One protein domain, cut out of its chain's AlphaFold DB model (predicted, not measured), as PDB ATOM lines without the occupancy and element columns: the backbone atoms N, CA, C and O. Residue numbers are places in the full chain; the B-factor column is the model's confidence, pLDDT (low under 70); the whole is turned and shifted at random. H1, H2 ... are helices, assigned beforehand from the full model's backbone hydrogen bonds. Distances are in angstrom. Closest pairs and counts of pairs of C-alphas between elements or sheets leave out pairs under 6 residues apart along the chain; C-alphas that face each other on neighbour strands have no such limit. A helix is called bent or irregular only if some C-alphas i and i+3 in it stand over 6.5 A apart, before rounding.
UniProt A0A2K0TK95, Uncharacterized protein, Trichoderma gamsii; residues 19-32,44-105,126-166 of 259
ATOM      1  N   GLU A  19     109.210 133.554 130.450       92.56
ATOM      2  CA  GLU A  19     110.367 133.281 131.306       92.56
ATOM      3  C   GLU A  19     110.035 132.211 132.354       92.56
ATOM      4  O   GLU A  19     110.771 131.236 132.509       92.56
ATOM      5  N   VAL A  20     108.878 132.338 133.007       91.62
ATOM      6  CA  VAL A  20     108.387 131.363 133.991       91.62
ATOM      7  C   VAL A  20     108.034 130.044 133.308       91.62
ATOM      8  O   VAL A  20     108.380 128.980 133.812       91.62
ATOM      9  N   TYR A  21     107.412 130.094 132.125       89.94
ATOM     10  CA  TYR A  21     107.101 128.887 131.355       89.94
ATOM     11  C   TYR A  21     108.359 128.069 131.025       89.94
ATOM     12  O   TYR A  21     108.360 126.849 131.191       89.94
ATOM     13  N   ARG A  22     109.445 128.733 130.603       89.19
ATOM     14  CA  ARG A  22     110.744 128.081 130.361       89.19
ATOM     15  C   ARG A  22     111.319 127.487 131.644       89.19
ATOM     16  O   ARG A  22     111.664 126.314 131.648       89.19
ATOM     17  N   SER A  23     111.299 128.239 132.744       91.00
ATOM     18  CA  SER A  23     111.786 127.754 134.041       91.00
ATOM     19  C   SER A  23     111.038 126.502 134.538       91.00
ATOM     20  O   SER A  23     111.654 125.585 135.082       91.00
ATOM     21  N   ILE A  24     109.722 126.408 134.298       91.50
ATOM     22  CA  ILE A  24     108.928 125.203 134.602       91.50
ATOM     23  C   ILE A  24     109.414 123.998 133.782       91.50
ATOM     24  O   ILE A  24     109.489 122.879 134.300       91.50
ATOM     25  N   LEU A  25     109.727 124.205 132.501       87.62
ATOM     26  CA  LEU A  25     110.244 123.148 131.632       87.62
ATOM     27  C   LEU A  25     111.649 122.708 132.050       87.62
ATOM     28  O   LEU A  25     111.893 121.504 132.133       87.62
ATOM     29  N   ASP A  26     112.534 123.651 132.366       88.19
ATOM     30  CA  ASP A  26     113.905 123.363 132.796       88.19
ATOM     31  C   ASP A  26     113.898 122.486 134.054       88.19
ATOM     32  O   ASP A  26     114.485 121.400 134.067       88.19
ATOM     33  N   LEU A  27     113.098 122.864 135.056       87.88
ATOM     34  CA  LEU A  27     112.942 122.091 136.287       87.88
ATOM     35  C   LEU A  27     112.408 120.670 136.043       87.88
ATOM     36  O   LEU A  27     112.842 119.703 136.676       87.88
ATOM     37  N   ARG A  28     111.472 120.500 135.099       83.94
ATOM     38  CA  ARG A  28     111.006 119.160 134.712       83.94
ATOM     39  C   ARG A  28     112.163 118.316 134.184       83.94
ATOM     40  O   ARG A  28     112.254 117.138 134.535       83.94
ATOM     41  N   THR A  29     113.027 118.890 133.348       76.31
ATOM     42  CA  THR A  29     114.157 118.149 132.771       76.31
ATOM     43  C   THR A  29     115.184 117.740 133.821       76.31
ATOM     44  O   THR A  29     115.684 116.621 133.747       76.31
ATOM     45  N   GLU A  30     115.439 118.577 134.832       76.81
ATOM     46  CA  GLU A  30     116.361 118.282 135.938       76.81
ATOM     47  C   GLU A  30     115.930 117.043 136.738       76.81
ATOM     48  O   GLU A  30     116.749 116.162 137.008       76.81
ATOM     49  N   HIS A  31     114.634 116.921 137.042       69.69
ATOM     50  CA  HIS A  31     114.095 115.821 137.852       69.69
ATOM     51  C   HIS A  31     113.720 114.554 137.067       69.69
ATOM     52  O   HIS A  31     113.473 113.516 137.677       69.69
ATOM     53  N   THR A  32     113.686 114.610 135.732       67.69
ATOM     54  CA  THR A  32     113.266 113.483 134.869       67.69
ATOM     55  C   THR A  32     114.458 112.818 134.163       67.69
ATOM     56  O   THR A  32     114.280 112.040 133.231       67.69
ATOM     57  N   VAL A  44     102.811 121.953 129.277       84.44
ATOM     58  CA  VAL A  44     102.917 122.084 130.729       84.44
ATOM     59  C   VAL A  44     101.616 121.636 131.387       84.44
ATOM     60  O   VAL A  44     100.536 122.091 131.018       84.44
ATOM     61  N   THR A  45     101.717 120.735 132.365       88.31
ATOM     62  CA  THR A  45     100.574 120.288 133.165       88.31
ATOM     63  C   THR A  45     100.536 121.032 134.496       88.31
ATOM     64  O   THR A  45     101.535 121.601 134.940       88.31
ATOM     65  N   SER A  46      99.395 120.991 135.184       88.69
ATOM     66  CA  SER A  46      99.264 121.577 136.523       88.69
ATOM     67  C   SER A  46     100.245 120.980 137.539       88.69
ATOM     68  O   SER A  46     100.670 121.681 138.452       88.69
ATOM     69  N   VAL A  47     100.642 119.712 137.378       87.50
ATOM     70  CA  VAL A  47     101.624 119.049 138.254       87.50
ATOM     71  C   VAL A  47     102.994 119.711 138.133       87.50
ATOM     72  O   VAL A  47     103.670 119.915 139.139       87.50
ATOM     73  N   ASP A  48     103.387 120.084 136.917       88.75
ATOM     74  CA  ASP A  48     104.665 120.750 136.665       88.75
ATOM     75  C   ASP A  48     104.693 122.152 137.267       88.75
ATOM     76  O   ASP A  48     105.685 122.534 137.880       88.75
ATOM     77  N   VAL A  49     103.579 122.885 137.154       91.31
ATOM     78  CA  VAL A  49     103.431 124.214 137.761       91.31
ATOM     79  C   VAL A  49     103.525 124.127 139.283       91.31
ATOM     80  O   VAL A  49     104.284 124.876 139.889       91.31
ATOM     81  N   VAL A  50     102.797 123.199 139.912       91.25
ATOM     82  CA  VAL A  50     102.825 123.034 141.376       91.25
ATOM     83  C   VAL A  50     104.216 122.624 141.855       91.25
ATOM     84  O   VAL A  50     104.696 123.160 142.851       91.25
ATOM     85  N   ARG A  51     104.891 121.716 141.143       91.56
ATOM     86  CA  ARG A  51     106.267 121.329 141.477       91.56
ATOM     87  C   ARG A  51     107.219 122.516 141.374       91.56
ATOM     88  O   ARG A  51     107.995 122.742 142.295       91.56
ATOM     89  N   TRP A  52     107.138 123.274 140.282       93.81
ATOM     90  CA  TRP A  52     107.949 124.471 140.096       93.81
ATOM     91  C   TRP A  52     107.703 125.502 141.203       93.81
ATOM     92  O   TRP A  52     108.665 126.010 141.762       93.81
ATOM     93  N   LEU A  53     106.444 125.746 141.588       93.25
ATOM     94  CA  LEU A  53     106.098 126.655 142.689       93.25
ATOM     95  C   LEU A  53     106.713 126.225 144.026       93.25
ATOM     96  O   LEU A  53     107.215 127.068 144.771       93.25
ATOM     97  N   LEU A  54     106.684 124.925 144.333       93.56
ATOM     98  CA  LEU A  54     107.309 124.392 145.544       93.56
ATOM     99  C   LEU A  54     108.827 124.575 145.512       93.56
ATOM    100  O   LEU A  54     109.391 125.034 146.501       93.56
ATOM    101  N   GLU A  55     109.473 124.296 144.377       92.38
ATOM    102  CA  GLU A  55     110.909 124.546 144.225       92.38
ATOM    103  C   GLU A  55     111.238 126.031 144.395       92.38
ATOM    104  O   GLU A  55     112.145 126.364 145.153       92.38
ATOM    105  N   GLN A  56     110.514 126.931 143.720       90.31
ATOM    106  CA  GLN A  56     110.771 128.368 143.847       90.31
ATOM    107  C   GLN A  56     110.608 128.826 145.295       90.31
ATOM    108  O   GLN A  56     111.417 129.612 145.772       90.31
ATOM    109  N   SER A  57     109.625 128.282 146.017       89.44
ATOM    110  CA  SER A  57     109.441 128.562 147.446       89.44
ATOM    111  C   SER A  57     110.638 128.086 148.277       89.44
ATOM    112  O   SER A  57     111.096 128.805 149.162       89.44
ATOM    113  N   CYS A  58     111.177 126.896 147.997       89.94
ATOM    114  CA  CYS A  58     112.384 126.390 148.657       89.94
ATOM    115  C   CYS A  58     113.608 127.264 148.351       89.94
ATOM    116  O   CYS A  58     114.262 127.730 149.283       89.94
ATOM    117  N   ARG A  59     113.865 127.558 147.071       86.75
ATOM    118  CA  ARG A  59     114.979 128.419 146.637       86.75
ATOM    119  C   ARG A  59     114.883 129.812 147.244       86.75
ATOM    120  O   ARG A  59     115.881 130.340 147.715       86.75
ATOM    121  N   PHE A  60     113.687 130.389 147.278       83.62
ATOM    122  CA  PHE A  60     113.441 131.679 147.911       83.62
ATOM    123  C   PHE A  60     113.733 131.634 149.414       83.62
ATOM    124  O   PHE A  60     114.452 132.486 149.929       83.62
ATOM    125  N   ASN A  61     113.255 130.604 150.122       83.69
ATOM    126  CA  ASN A  61     113.547 130.433 151.546       83.69
ATOM    127  C   ASN A  61     115.054 130.323 151.815       83.69
ATOM    128  O   ASN A  61     115.550 130.917 152.773       83.69
ATOM    129  N   GLU A  62     115.785 129.594 150.973       83.88
ATOM    130  CA  GLU A  62     117.244 129.471 151.052       83.88
ATOM    131  C   GLU A  62     117.944 130.803 150.774       83.88
ATOM    132  O   GLU A  62     118.817 131.209 151.542       83.88
ATOM    133  N   GLN A  63     117.516 131.526 149.738       80.25
ATOM    134  CA  GLN A  63     118.018 132.862 149.416       80.25
ATOM    135  C   GLN A  63     117.754 133.862 150.545       80.25
ATOM    136  O   GLN A  63     118.583 134.737 150.770       80.25
ATOM    137  N   MET A  64     116.656 133.715 151.294       80.50
ATOM    138  CA  MET A  64     116.307 134.550 152.453       80.50
ATOM    139  C   MET A  64     117.113 134.226 153.721       80.50
ATOM    140  O   MET A  64     117.130 135.014 154.671       80.50
ATOM    141  N   MET A  65     117.826 133.097 153.776       82.19
ATOM    142  CA  MET A  65     118.591 132.706 154.967       82.19
ATOM    143  C   MET A  65     119.673 133.714 155.390       82.19
ATOM    144  O   MET A  65     119.749 134.006 156.588       82.19
ATOM    145  N   PRO A  66     120.508 134.276 154.490       80.75
ATOM    146  CA  PRO A  66     121.489 135.299 154.844       80.75
ATOM    147  C   PRO A  66     120.852 136.541 155.476       80.75
ATOM    148  O   PRO A  66     121.399 137.071 156.443       80.75
ATOM    149  N   LEU A  67     119.681 136.956 154.984       80.25
ATOM    150  CA  LEU A  67     118.926 138.073 155.546       80.25
ATOM    151  C   LEU A  67     118.456 137.759 156.972       80.25
ATOM    152  O   LEU A  67     118.746 138.516 157.896       80.25
ATOM    153  N   HIS A  68     117.816 136.607 157.189       83.44
ATOM    154  CA  HIS A  68     117.391 136.191 158.531       83.44
ATOM    155  C   HIS A  68     118.565 136.090 159.518       83.44
ATOM    156  O   HIS A  68     118.431 136.423 160.697       83.44
ATOM    157  N   ILE A  69     119.735 135.645 159.046       84.75
ATOM    158  CA  ILE A  69     120.962 135.620 159.850       84.75
ATOM    159  C   ILE A  69     121.394 137.044 160.215       84.75
ATOM    160  O   ILE A  69     121.666 137.303 161.388       84.75
ATOM    161  N   ALA A  70     121.427 137.968 159.252       82.50
ATOM    162  CA  ALA A  70     121.772 139.368 159.496       82.50
ATOM    163  C   ALA A  70     120.799 140.030 160.486       82.50
ATOM    164  O   ALA A  70     121.235 140.652 161.456       82.50
ATOM    165  N   GLN A  71     119.492 139.814 160.322       85.25
ATOM    166  CA  GLN A  71     118.459 140.275 161.256       85.25
ATOM    167  C   GLN A  71     118.667 139.701 162.666       85.25
ATOM    168  O   GLN A  71     118.587 140.433 163.655       85.25
ATOM    169  N   GLY A  72     118.996 138.411 162.775       88.50
ATOM    170  CA  GLY A  72     119.313 137.769 164.051       88.50
ATOM    171  C   GLY A  72     120.557 138.356 164.731       88.50
ATOM    172  O   GLY A  72     120.554 138.571 165.944       88.50
ATOM    173  N   LEU A  73     121.602 138.671 163.962       86.25
ATOM    174  CA  LEU A  73     122.801 139.336 164.478       86.25
ATOM    175  C   LEU A  73     122.499 140.777 164.916       86.25
ATOM    176  O   LEU A  73     122.922 141.188 165.999       86.25
ATOM    177  N   ASN A  74     121.700 141.514 164.141       86.00
ATOM    178  CA  ASN A  74     121.226 142.851 164.501       86.00
ATOM    179  C   ASN A  74     120.398 142.832 165.793       86.00
ATOM    180  O   ASN A  74     120.568 143.700 166.654       86.00
ATOM    181  N   PHE A  75     119.549 141.818 165.980       90.44
ATOM    182  CA  PHE A  75     118.838 141.605 167.238       90.44
ATOM    183  C   PHE A  75     119.809 141.424 168.413       90.44
ATOM    184  O   PHE A  75     119.657 142.102 169.434       90.44
ATOM    185  N   CYS A  76     120.828 140.565 168.276       90.81
ATOM    186  CA  CYS A  76     121.849 140.397 169.313       90.81
ATOM    187  C   CYS A  76     122.567 141.708 169.622       90.81
ATOM    188  O   CYS A  76     122.768 142.029 170.791       90.81
ATOM    189  N   HIS A  77     122.910 142.482 168.596       87.06
ATOM    190  CA  HIS A  77     123.602 143.757 168.745       87.06
ATOM    191  C   HIS A  77     122.772 144.771 169.543       87.06
ATOM    192  O   HIS A  77     123.235 145.307 170.554       87.06
ATOM    193  N   ARG A  78     121.505 144.960 169.158       89.81
ATOM    194  CA  ARG A  78     120.577 145.872 169.846       89.81
ATOM    195  C   ARG A  78     120.299 145.420 171.278       89.81
ATOM    196  O   ARG A  78     120.305 146.239 172.192       89.81
ATOM    197  N   THR A  79     120.111 144.119 171.484       92.69
ATOM    198  CA  THR A  79     119.847 143.543 172.810       92.69
ATOM    199  C   THR A  79     121.053 143.686 173.735       92.69
ATOM    200  O   THR A  79     120.902 144.092 174.882       92.69
ATOM    201  N   ASN A  80     122.264 143.438 173.227       92.44
ATOM    202  CA  ASN A  80     123.510 143.632 173.967       92.44
ATOM    203  C   ASN A  80     123.653 145.088 174.430       92.44
ATOM    204  O   ASN A  80     123.949 145.329 175.595       92.44
ATOM    205  N   ALA A  81     123.389 146.063 173.553       90.94
ATOM    206  CA  ALA A  81     123.445 147.479 173.914       90.94
ATOM    207  C   ALA A  81     122.379 147.876 174.946       90.94
ATOM    208  O   ALA A  81     122.699 148.589 175.897       90.94
ATOM    209  N   LEU A  82     121.144 147.377 174.806       92.50
ATOM    210  CA  LEU A  82     120.075 147.592 175.789       92.50
ATOM    211  C   LEU A  82     120.469 147.059 177.170       92.50
ATOM    212  O   LEU A  82     120.279 147.739 178.173       92.50
ATOM    213  N   TRP A  83     121.048 145.860 177.224       93.62
ATOM    214  CA  TRP A  83     121.463 145.244 178.483       93.62
ATOM    215  C   TRP A  83     122.704 145.902 179.103       93.62
ATOM    216  O   TRP A  83     122.802 145.950 180.326       93.62
ATOM    217  N   LYS A  84     123.635 146.444 178.302       91.62
ATOM    218  CA  LYS A  84     124.776 147.241 178.807       91.62
ATOM    219  C   LYS A  84     124.358 148.597 179.376       91.62
ATOM    220  O   LYS A  84     125.061 149.143 180.224       91.62
ATOM    221  N   HIS A  85     123.253 149.159 178.892       91.31
ATOM    222  CA  HIS A  85     122.801 150.506 179.229       91.31
ATOM    223  C   HIS A  85     121.376 150.490 179.800       91.31
ATOM    224  O   HIS A  85     120.488 151.084 179.195       91.31
ATOM    225  N   PRO A  86     121.126 149.847 180.960       90.56
ATOM    226  CA  PRO A  86     119.777 149.724 181.518       90.56
ATOM    227  C   PRO A  86     119.184 151.076 181.945       90.56
ATOM    228  O   PRO A  86     117.972 151.265 181.898       90.56
ATOM    229  N   GLU A  87     120.034 152.041 182.300       91.56
ATOM    230  CA  GLU A  87     119.643 153.386 182.738       91.56
ATOM    231  C   GLU A  87     119.454 154.380 181.579       91.56
ATOM    232  O   GLU A  87     119.487 155.590 181.772       91.56
ATOM    233  N   PHE A  88     119.228 153.904 180.352       89.69
ATOM    234  CA  PHE A  88     119.044 154.768 179.177       89.69
ATOM    235  C   PHE A  88     117.862 155.755 179.286       89.69
ATOM    236  O   PHE A  88     117.802 156.714 178.522       89.69
ATOM    237  N   LEU A  89     116.915 155.527 180.203       90.38
ATOM    238  CA  LEU A  89     115.795 156.440 180.464       90.38
ATOM    239  C   LEU A  89     116.160 157.593 181.411       90.38
ATOM    240  O   LEU A  89     115.511 158.636 181.373       90.38
ATOM    241  N   THR A  90     117.168 157.406 182.263       94.25
ATOM    242  CA  THR A  90     117.562 158.355 183.317       94.25
ATOM    243  C   THR A  90     118.892 159.039 183.011       94.25
ATOM    244  O   THR A  90     119.052 160.217 183.320       94.25
ATOM    245  N   ASP A  91     119.826 158.341 182.361       94.44
ATOM    246  CA  ASP A  91     121.125 158.864 181.948       94.44
ATOM    247  C   ASP A  91     121.182 159.135 180.436       94.44
ATOM    248  O   ASP A  91     121.162 158.234 179.588       94.44
ATOM    249  N   GLN A  92     121.354 160.411 180.093       92.81
ATOM    250  CA  GLN A  92     121.470 160.869 178.713       92.81
ATOM    251  C   GLN A  92     122.743 160.351 178.016       92.81
ATOM    252  O   GLN A  92     122.768 160.231 176.787       92.81
ATOM    253  N   SER A  93     123.802 160.024 178.766       92.94
ATOM    254  CA  SER A  93     125.024 159.439 178.203       92.94
ATOM    255  C   SER A  93     124.787 157.995 177.738       92.94
ATOM    256  O   SER A  93     125.158 157.630 176.618       92.94
ATOM    257  N   SER A  94     124.089 157.210 178.559       89.94
ATOM    258  CA  SER A  94     123.649 155.846 178.259       89.94
ATOM    259  C   SER A  94     122.661 155.822 177.094       89.94
ATOM    260  O   SER A  94     122.803 154.992 176.195       89.94
ATOM    261  N   LEU A  95     121.742 156.795 177.029       92.44
ATOM    262  CA  LEU A  95     120.842 156.965 175.886       92.44
ATOM    263  C   LEU A  95     121.598 157.202 174.572       92.44
ATOM    264  O   LEU A  95     121.302 156.555 173.572       92.44
ATOM    265  N   LYS A  96     122.592 158.101 174.557       91.75
ATOM    266  CA  LYS A  96     123.391 158.373 173.347       91.75
ATOM    267  C   LYS A  96     124.151 157.137 172.867       91.75
ATOM    268  O   LYS A  96     124.168 156.870 171.668       91.75
ATOM    269  N   LYS A  97     124.749 156.371 173.786       89.25
ATOM    270  CA  LYS A  97     125.452 155.117 173.459       89.25
ATOM    271  C   LYS A  97     124.500 154.073 172.880       89.25
ATOM    272  O   LYS A  97     124.826 153.436 171.884       89.25
ATOM    273  N   LEU A  98     123.310 153.943 173.466       90.94
ATOM    274  CA  LEU A  98     122.270 153.048 172.973       90.94
ATOM    275  C   LEU A  98     121.772 153.458 171.578       90.94
ATOM    276  O   LEU A  98     121.684 152.619 170.683       90.94
ATOM    277  N   LEU A  99     121.470 154.743 171.376       89.75
ATOM    278  CA  LEU A  99     121.008 155.260 170.087       89.75
ATOM    279  C   LEU A  99     122.062 155.096 168.992       89.75
ATOM    280  O   LEU A  99     121.696 154.718 167.888       89.75
ATOM    281  N   GLY A 100     123.349 155.278 169.302       86.69
ATOM    282  CA  GLY A 100     124.433 155.027 168.345       86.69
ATOM    283  C   GLY A 100     124.517 153.574 167.859       86.69
ATOM    284  O   GLY A 100     125.069 153.322 166.795       86.69
ATOM    285  N   VAL A 101     123.952 152.625 168.612       85.56
ATOM    286  CA  VAL A 101     123.849 151.208 168.232       85.56
ATOM    287  C   VAL A 101     122.525 150.898 167.525       85.56
ATOM    288  O   VAL A 101     122.498 150.100 166.590       85.56
ATOM    289  N   ILE A 102     121.413 151.480 167.984       84.62
ATOM    290  CA  ILE A 102     120.074 151.188 167.451       84.62
ATOM    291  C   ILE A 102     119.803 151.916 166.131       84.62
ATOM    292  O   ILE A 102     119.087 151.376 165.289       84.62
ATOM    293  N   GLN A 103     120.326 153.130 165.961       82.81
ATOM    294  CA  GLN A 103     120.159 153.889 164.728       82.81
ATOM    295  C   GLN A 103     120.981 153.234 163.621       82.81
ATOM    296  O   GLN A 103     122.210 153.295 163.616       82.81
ATOM    297  N   LEU A 104     120.281 152.600 162.685       65.69
ATOM    298  CA  LEU A 104     120.879 152.097 161.459       65.69
ATOM    299  C   LEU A 104     121.343 153.298 160.627       65.69
ATOM    300  O   LEU A 104     120.610 154.272 160.457       65.69
ATOM    301  N   GLN A 105     122.577 153.247 160.129       63.53
ATOM    302  CA  GLN A 105     123.045 154.219 159.147       63.53
ATOM    303  C   GLN A 105     122.412 153.863 157.803       63.53
ATOM    304  O   GLN A 105     122.924 153.030 157.063       63.53
ATOM    305  N   MET A 126     131.738 139.999 166.294       65.25
ATOM    306  CA  MET A 126     131.014 140.864 167.205       65.25
ATOM    307  C   MET A 126     131.064 140.183 168.558       65.25
ATOM    308  O   MET A 126     130.472 139.124 168.765       65.25
ATOM    309  N   ASN A 127     131.826 140.770 169.473       74.50
ATOM    310  CA  ASN A 127     131.911 140.275 170.833       74.50
ATOM    311  C   ASN A 127     130.682 140.771 171.599       74.50
ATOM    312  O   ASN A 127     130.510 141.969 171.830       74.50
ATOM    313  N   PHE A 128     129.810 139.838 171.972       87.12
ATOM    314  CA  PHE A 128     128.679 140.103 172.858       87.12
ATOM    315  C   PHE A 128     129.115 139.916 174.310       87.12
ATOM    316  O   PHE A 128     129.847 138.975 174.604       87.12
ATOM    317  N   ASP A 129     128.651 140.762 175.230       88.00
ATOM    318  CA  ASP A 129     129.102 140.718 176.634       88.00
ATOM    319  C   ASP A 129     128.366 139.637 177.435       88.00
ATOM    320  O   ASP A 129     128.833 139.179 178.475       88.00
ATOM    321  N   PHE A 130     127.205 139.207 176.937       91.81
ATOM    322  CA  PHE A 130     126.318 138.280 177.623       91.81
ATOM    323  C   PHE A 130     126.365 136.896 176.975       91.81
ATOM    324  O   PHE A 130     126.105 136.744 175.778       91.81
ATOM    325  N   ALA A 131     126.612 135.864 177.784       90.75
ATOM    326  CA  ALA A 131     126.761 134.477 177.329       90.75
ATOM    327  C   ALA A 131     125.549 133.952 176.532       90.75
ATOM    328  O   ALA A 131     125.697 133.148 175.613       90.75
ATOM    329  N   GLN A 132     124.339 134.425 176.851       92.31
ATOM    330  CA  GLN A 132     123.113 134.070 176.126       92.31
ATOM    331  C   GLN A 132     123.159 134.550 174.668       92.31
ATOM    332  O   GLN A 132     122.827 133.791 173.757       92.31
ATOM    333  N   LEU A 133     123.627 135.782 174.448       92.31
ATOM    334  CA  LEU A 133     123.757 136.370 173.116       92.31
ATOM    335  C   LEU A 133     124.926 135.754 172.350       92.31
ATOM    336  O   LEU A 133     124.762 135.454 171.175       92.31
ATOM    337  N   GLN A 134     126.048 135.467 173.021       91.06
ATOM    338  CA  GLN A 134     127.167 134.728 172.421       91.06
ATOM    339  C   GLN A 134     126.739 133.337 171.931       91.06
ATOM    340  O   GLN A 134     127.106 132.904 170.840       91.06
ATOM    341  N   ARG A 135     125.934 132.616 172.724       91.44
ATOM    342  CA  ARG A 135     125.411 131.304 172.325       91.44
ATOM    343  C   ARG A 135     124.486 131.419 171.116       91.44
ATOM    344  O   ARG A 135     124.556 130.578 170.222       91.44
ATOM    345  N   PHE A 136     123.616 132.428 171.091       91.00
ATOM    346  CA  PHE A 136     122.705 132.648 169.972       91.00
ATOM    347  C   PHE A 136     123.457 133.048 168.697       91.00
ATOM    348  O   PHE A 136     123.225 132.449 167.648       91.00
ATOM    349  N   SER A 137     124.414 133.977 168.788       89.19
ATOM    350  CA  SER A 137     125.235 134.393 167.648       89.19
ATOM    351  C   SER A 137     126.071 133.244 167.094       89.19
ATOM    352  O   SER A 137     126.126 133.068 165.884       89.19
ATOM    353  N   PHE A 138     126.619 132.381 167.954       88.81
ATOM    354  CA  PHE A 138     127.340 131.184 167.520       88.81
ATOM    355  C   PHE A 138     126.462 130.236 166.682       88.81
ATOM    356  O   PHE A 138     126.919 129.663 165.692       88.81
ATOM    357  N   VAL A 139     125.183 130.075 167.047       90.62
ATOM    358  CA  VAL A 139     124.231 129.281 166.252       90.62
ATOM    359  C   VAL A 139     123.977 129.934 164.890       90.62
ATOM    360  O   VAL A 139     123.909 129.222 163.885       90.62
ATOM    361  N   LEU A 140     123.858 131.264 164.841       87.88
ATOM    362  CA  LEU A 140     123.689 132.010 163.592       87.88
ATOM    363  C   LEU A 140     124.926 131.911 162.691       87.88
ATOM    364  O   LEU A 140     124.786 131.616 161.506       87.88
ATOM    365  N   ASP A 141     126.126 132.056 163.250       83.56
ATOM    366  CA  ASP A 141     127.389 131.923 162.516       83.56
ATOM    367  C   ASP A 141     127.571 130.509 161.961       83.56
ATOM    368  O   ASP A 141     127.958 130.333 160.804       83.56
ATOM    369  N   LYS A 142     127.204 129.479 162.734       85.12
ATOM    370  CA  LYS A 142     127.206 128.097 162.239       85.12
ATOM    371  C   LYS A 142     126.277 127.932 161.032       85.12
ATOM    372  O   LYS A 142     126.676 127.306 160.053       85.12
ATOM    373  N   LYS A 143     125.065 128.502 161.085       81.25
ATOM    374  CA  LYS A 143     124.112 128.483 159.960       81.25
ATOM    375  C   LYS A 143     124.631 129.264 158.747       81.25
ATOM    376  O   LYS A 143     124.419 128.836 157.615       81.25
ATOM    377  N   ARG A 144     125.350 130.367 158.976       75.38
ATOM    378  CA  ARG A 144     126.001 131.162 157.926       75.38
ATOM    379  C   ARG A 144     127.062 130.352 157.186       75.38
ATOM    380  O   ARG A 144     127.057 130.326 155.961       75.38
ATOM    381  N   CYS A 145     127.919 129.640 157.915       67.94
ATOM    382  CA  CYS A 145     128.955 128.793 157.322       67.94
ATOM    383  C   CYS A 145     128.377 127.634 156.496       67.94
ATOM    384  O   CYS A 145     128.943 127.297 155.463       67.94
ATOM    385  N   THR A 146     127.246 127.051 156.907       66.69
ATOM    386  CA  THR A 146     126.582 125.988 156.132       66.69
ATOM    387  C   THR A 146     125.858 126.507 154.890       66.69
ATOM    388  O   THR A 146     125.784 125.792 153.900       66.69
ATOM    389  N   ALA A 147     125.345 127.742 154.919       62.00
ATOM    390  CA  ALA A 147     124.675 128.367 153.773       62.00
ATOM    391  C   ALA A 147     125.662 128.944 152.735       62.00
ATOM    392  O   ALA A 147     125.324 129.112 151.568       62.00
ATOM    393  N   SER A 148     126.902 129.231 153.143       53.81
ATOM    394  CA  SER A 148     127.914 129.907 152.318       53.81
ATOM    395  C   SER A 148     128.553 129.037 151.221       53.81
ATOM    396  O   SER A 148     129.442 129.531 150.529       53.81
ATOM    397  N   SER A 149     128.161 127.766 151.056       49.53
ATOM    398  CA  SER A 149     128.811 126.875 150.083       49.53
ATOM    399  C   SER A 149     128.368 127.098 148.630       49.53
ATOM    400  O   SER A 149     129.131 126.735 147.743       49.53
ATOM    401  N   GLU A 150     127.199 127.697 148.359       45.94
ATOM    402  CA  GLU A 150     126.677 127.784 146.974       45.94
ATOM    403  C   GLU A 150     126.005 129.109 146.566       45.94
ATOM    404  O   GLU A 150     125.798 129.323 145.375       45.94
ATOM    405  N   ALA A 151     125.716 130.049 147.475       43.81
ATOM    406  CA  ALA A 151     125.008 131.275 147.090       43.81
ATOM    407  C   ALA A 151     125.368 132.479 147.972       43.81
ATOM    408  O   ALA A 151     124.736 132.746 148.988       43.81
ATOM    409  N   LEU A 152     126.377 133.251 147.564       45.06
ATOM    410  CA  LEU A 152     126.571 134.619 148.051       45.06
ATOM    411  C   LEU A 152     126.719 135.566 146.860       45.06
ATOM    412  O   LEU A 152     127.763 136.178 146.635       45.06
ATOM    413  N   THR A 153     125.649 135.691 146.082       44.44
ATOM    414  CA  THR A 153     125.412 136.890 145.274       44.44
ATOM    415  C   THR A 153     125.180 138.082 146.219       44.44
ATOM    416  O   THR A 153     124.588 137.913 147.287       44.44
ATOM    417  N   PRO A 154     125.621 139.305 145.869       45.31
ATOM    418  CA  PRO A 154     125.496 140.509 146.698       45.31
ATOM    419  C   PRO A 154     124.058 141.072 146.718       45.31
ATOM    420  O   PRO A 154     123.855 142.275 146.592       45.31
ATOM    421  N   ALA A 155     123.054 140.204 146.865       45.28
ATOM    422  CA  ALA A 155     121.636 140.554 146.841       45.28
ATOM    423  C   ALA A 155     121.086 140.981 148.212       45.28
ATOM    424  O   ALA A 155     120.011 141.559 148.264       45.28
ATOM    425  N   ALA A 156     121.819 140.766 149.313       50.38
ATOM    426  CA  ALA A 156     121.335 141.060 150.668       50.38
ATOM    427  C   ALA A 156     120.748 142.484 150.857       50.38
ATOM    428  O   ALA A 156     119.692 142.578 151.475       50.38
ATOM    429  N   PRO A 157     121.327 143.568 150.287       48.22
ATOM    430  CA  PRO A 157     120.728 144.905 150.379       48.22
ATOM    431  C   PRO A 157     119.443 145.065 149.552       48.22
ATOM    432  O   PRO A 157     118.553 145.807 149.939       48.22
ATOM    433  N   PHE A 158     119.327 144.374 148.412       49.00
ATOM    434  CA  PHE A 158     118.119 144.409 147.577       49.00
ATOM    435  C   PHE A 158     116.986 143.577 148.181       49.00
ATOM    436  O   PHE A 158     115.826 143.951 148.061       49.00
ATOM    437  N   MET A 159     117.322 142.496 148.885       53.22
ATOM    438  CA  MET A 159     116.352 141.622 149.542       53.22
ATOM    439  C   MET A 159     115.641 142.297 150.721       53.22
ATOM    440  O   MET A 159     114.457 142.050 150.930       53.22
ATOM    441  N   GLU A 160     116.325 143.176 151.464       53.88
ATOM    442  CA  GLU A 160     115.682 144.019 152.489       53.88
ATOM    443  C   GLU A 160     114.638 144.955 151.862       53.88
ATOM    444  O   GLU A 160     113.513 145.046 152.349       53.88
ATOM    445  N   VAL A 161     114.977 145.581 150.731       55.16
ATOM    446  CA  VAL A 161     114.085 146.500 150.005       55.16
ATOM    447  C   VAL A 161     112.905 145.765 149.354       55.16
ATOM    448  O   VAL A 161     111.798 146.301 149.299       55.16
ATOM    449  N   GLU A 162     113.105 144.539 148.864       55.69
ATOM    450  CA  GLU A 162     112.022 143.701 148.329       55.69
ATOM    451  C   GLU A 162     111.052 143.239 149.426       55.69
ATOM    452  O   GLU A 162     109.841 143.268 149.205       55.69
ATOM    453  N   GLN A 163     111.542 142.924 150.631       52.66
ATOM    454  CA  GLN A 163     110.685 142.560 151.766       52.66
ATOM    455  C   GLN A 163     109.780 143.723 152.211       52.66
ATOM    456  O   GLN A 163     108.627 143.502 152.582       52.66
ATOM    457  N   GLU A 164     110.261 144.969 152.139       53.41
ATOM    458  CA  GLU A 164     109.432 146.156 152.402       53.41
ATOM    459  C   GLU A 164     108.362 146.387 151.317       53.41
ATOM    460  O   GLU A 164     107.304 146.947 151.613       53.41
ATOM    461  N   ARG A 165     108.593 145.922 150.078       54.16
ATOM    462  CA  ARG A 165     107.648 146.046 148.949       54.16
ATOM    463  C   ARG A 165     106.626 144.912 148.850       54.16
ATOM    464  O   ARG A 165     105.538 145.147 148.336       54.16
ATOM    465  N   GLU A 166     106.900 143.723 149.382       51.44
ATOM    466  CA  GLU A 166     105.896 142.642 149.477       51.44
ATOM    467  C   GLU A 166     104.737 142.970 150.444       51.44
ATOM    468  O   GLU A 166     103.714 142.285 150.449       51.44
TER     469      GLU A 166
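This is residues 19 to 32, 44 to 105 and 126 to 166 of the 259 residues of an uncharacterized protein of Trichoderma gamsii (UniProt A0A2K0TK95). One long bent helix, H2, forms the spine of an elongated, all-helix model: a short helix, H1, crosses it near one end, while along its second arm, H2b, two helices pack on opposite sides, H3 folding back as a helical hairpin and H4 running side by side with it. A fifth helix, H5, sits crosswise at the bend, where residues 66 and 67 of H2b meet it. The printed part has 117 residues with five named helices, H1, H2, H3, H4 and H5 in that order along the chain, and no named strand. The whole is only just extended, close to loose, with a radius of gyration of the C-alphas of 20.5 A, and the C-alphas span 66 by 29 by 22 A.

The first helix, H1, is residues 19 to 31. It is followed, across a cut, by H2, residues 46 to 84, which was assigned as one helix by its hydrogen bonds but is bent, with C-alphas 63 and 66 lying 6.9 A apart. Its arms are H2a, residues 46 to 63, and H2b, residues 66 to 84, and their lines stand at 36 degrees, only just a steep tilt. Residues 23 to 28 of H1 touch residues 48 to 52 of H2a, about perpendicular at 88 degrees; the closest C-alphas, of Ile 24 and Trp 52, are 5.6 A apart. H3, residues 92 to 102, touches residues 77 to 82 of H2b. The two are a hairpin, running opposite ways at a shallow tilt of 8 degrees, with the closest C-alphas, of Ala 81 and Leu 98, 5.8 A apart. H4, residues 131 to 147, touches H2b with 14 pairs of C-alphas within 8 A; the closest, of Cys 76 and Leu 133, are 5.9 A apart. H4 and H2b run opposite ways at a shallow tilt of 14 degrees. H4 and H2a are close but not clearly touching, their closest C-alphas, of Glu 62 and Ala 147, being 8.0 A apart. H5, residues 156 to 165, touches residues 66 to 67 of H2b, about perpendicular at 89 degrees, with the C-alphas of Leu 67 and Ala 156 the closest at 6.2 A. H3 and H4 are apart, and so are H4 and H5. In H1, H2a, H2b, H3 and H4 every O i to N i+4 pair is within hydrogen-bond range; in H5 5 of 6 are.

H1 begins with C-alpha 19 at (110.367, 133.281, 131.306) and measures 19.0 A from first to last C-alpha. H2a measures 25.4 A and H2b 27.0 A; C-alpha 84, the last of H2b, is at (124.776, 147.241, 178.807). H3, 11 residues, measures 14.9 A. H4, 17 residues, measures 24.4 A. H5, 10 residues, measures 14.7 A and ends with C-alpha 165 at (107.648, 146.046, 148.949).

The outline is a rod, and the two C-alphas farthest apart, those of Thr 32 and Thr 90, are 66.2 A from each other. Residues 33 to 43 are not printed, and C-alphas 32 and 44 are 14.1 A apart across that cut, which lies in the link from H1 to H2. Residues 106 to 125 are not printed either, in the link from H3 to H4, and C-alphas 105 and 126 are 17.5 A apart. The links from H2 to H3, of 7 residues, and from H4 to H5, of 8 residues, are short. The mean pLDDT of the printed part is 80.5; residues 31 to 32, 104 to 105, 126 and 145 to 166 are under 70, and H5 has a mean of 53.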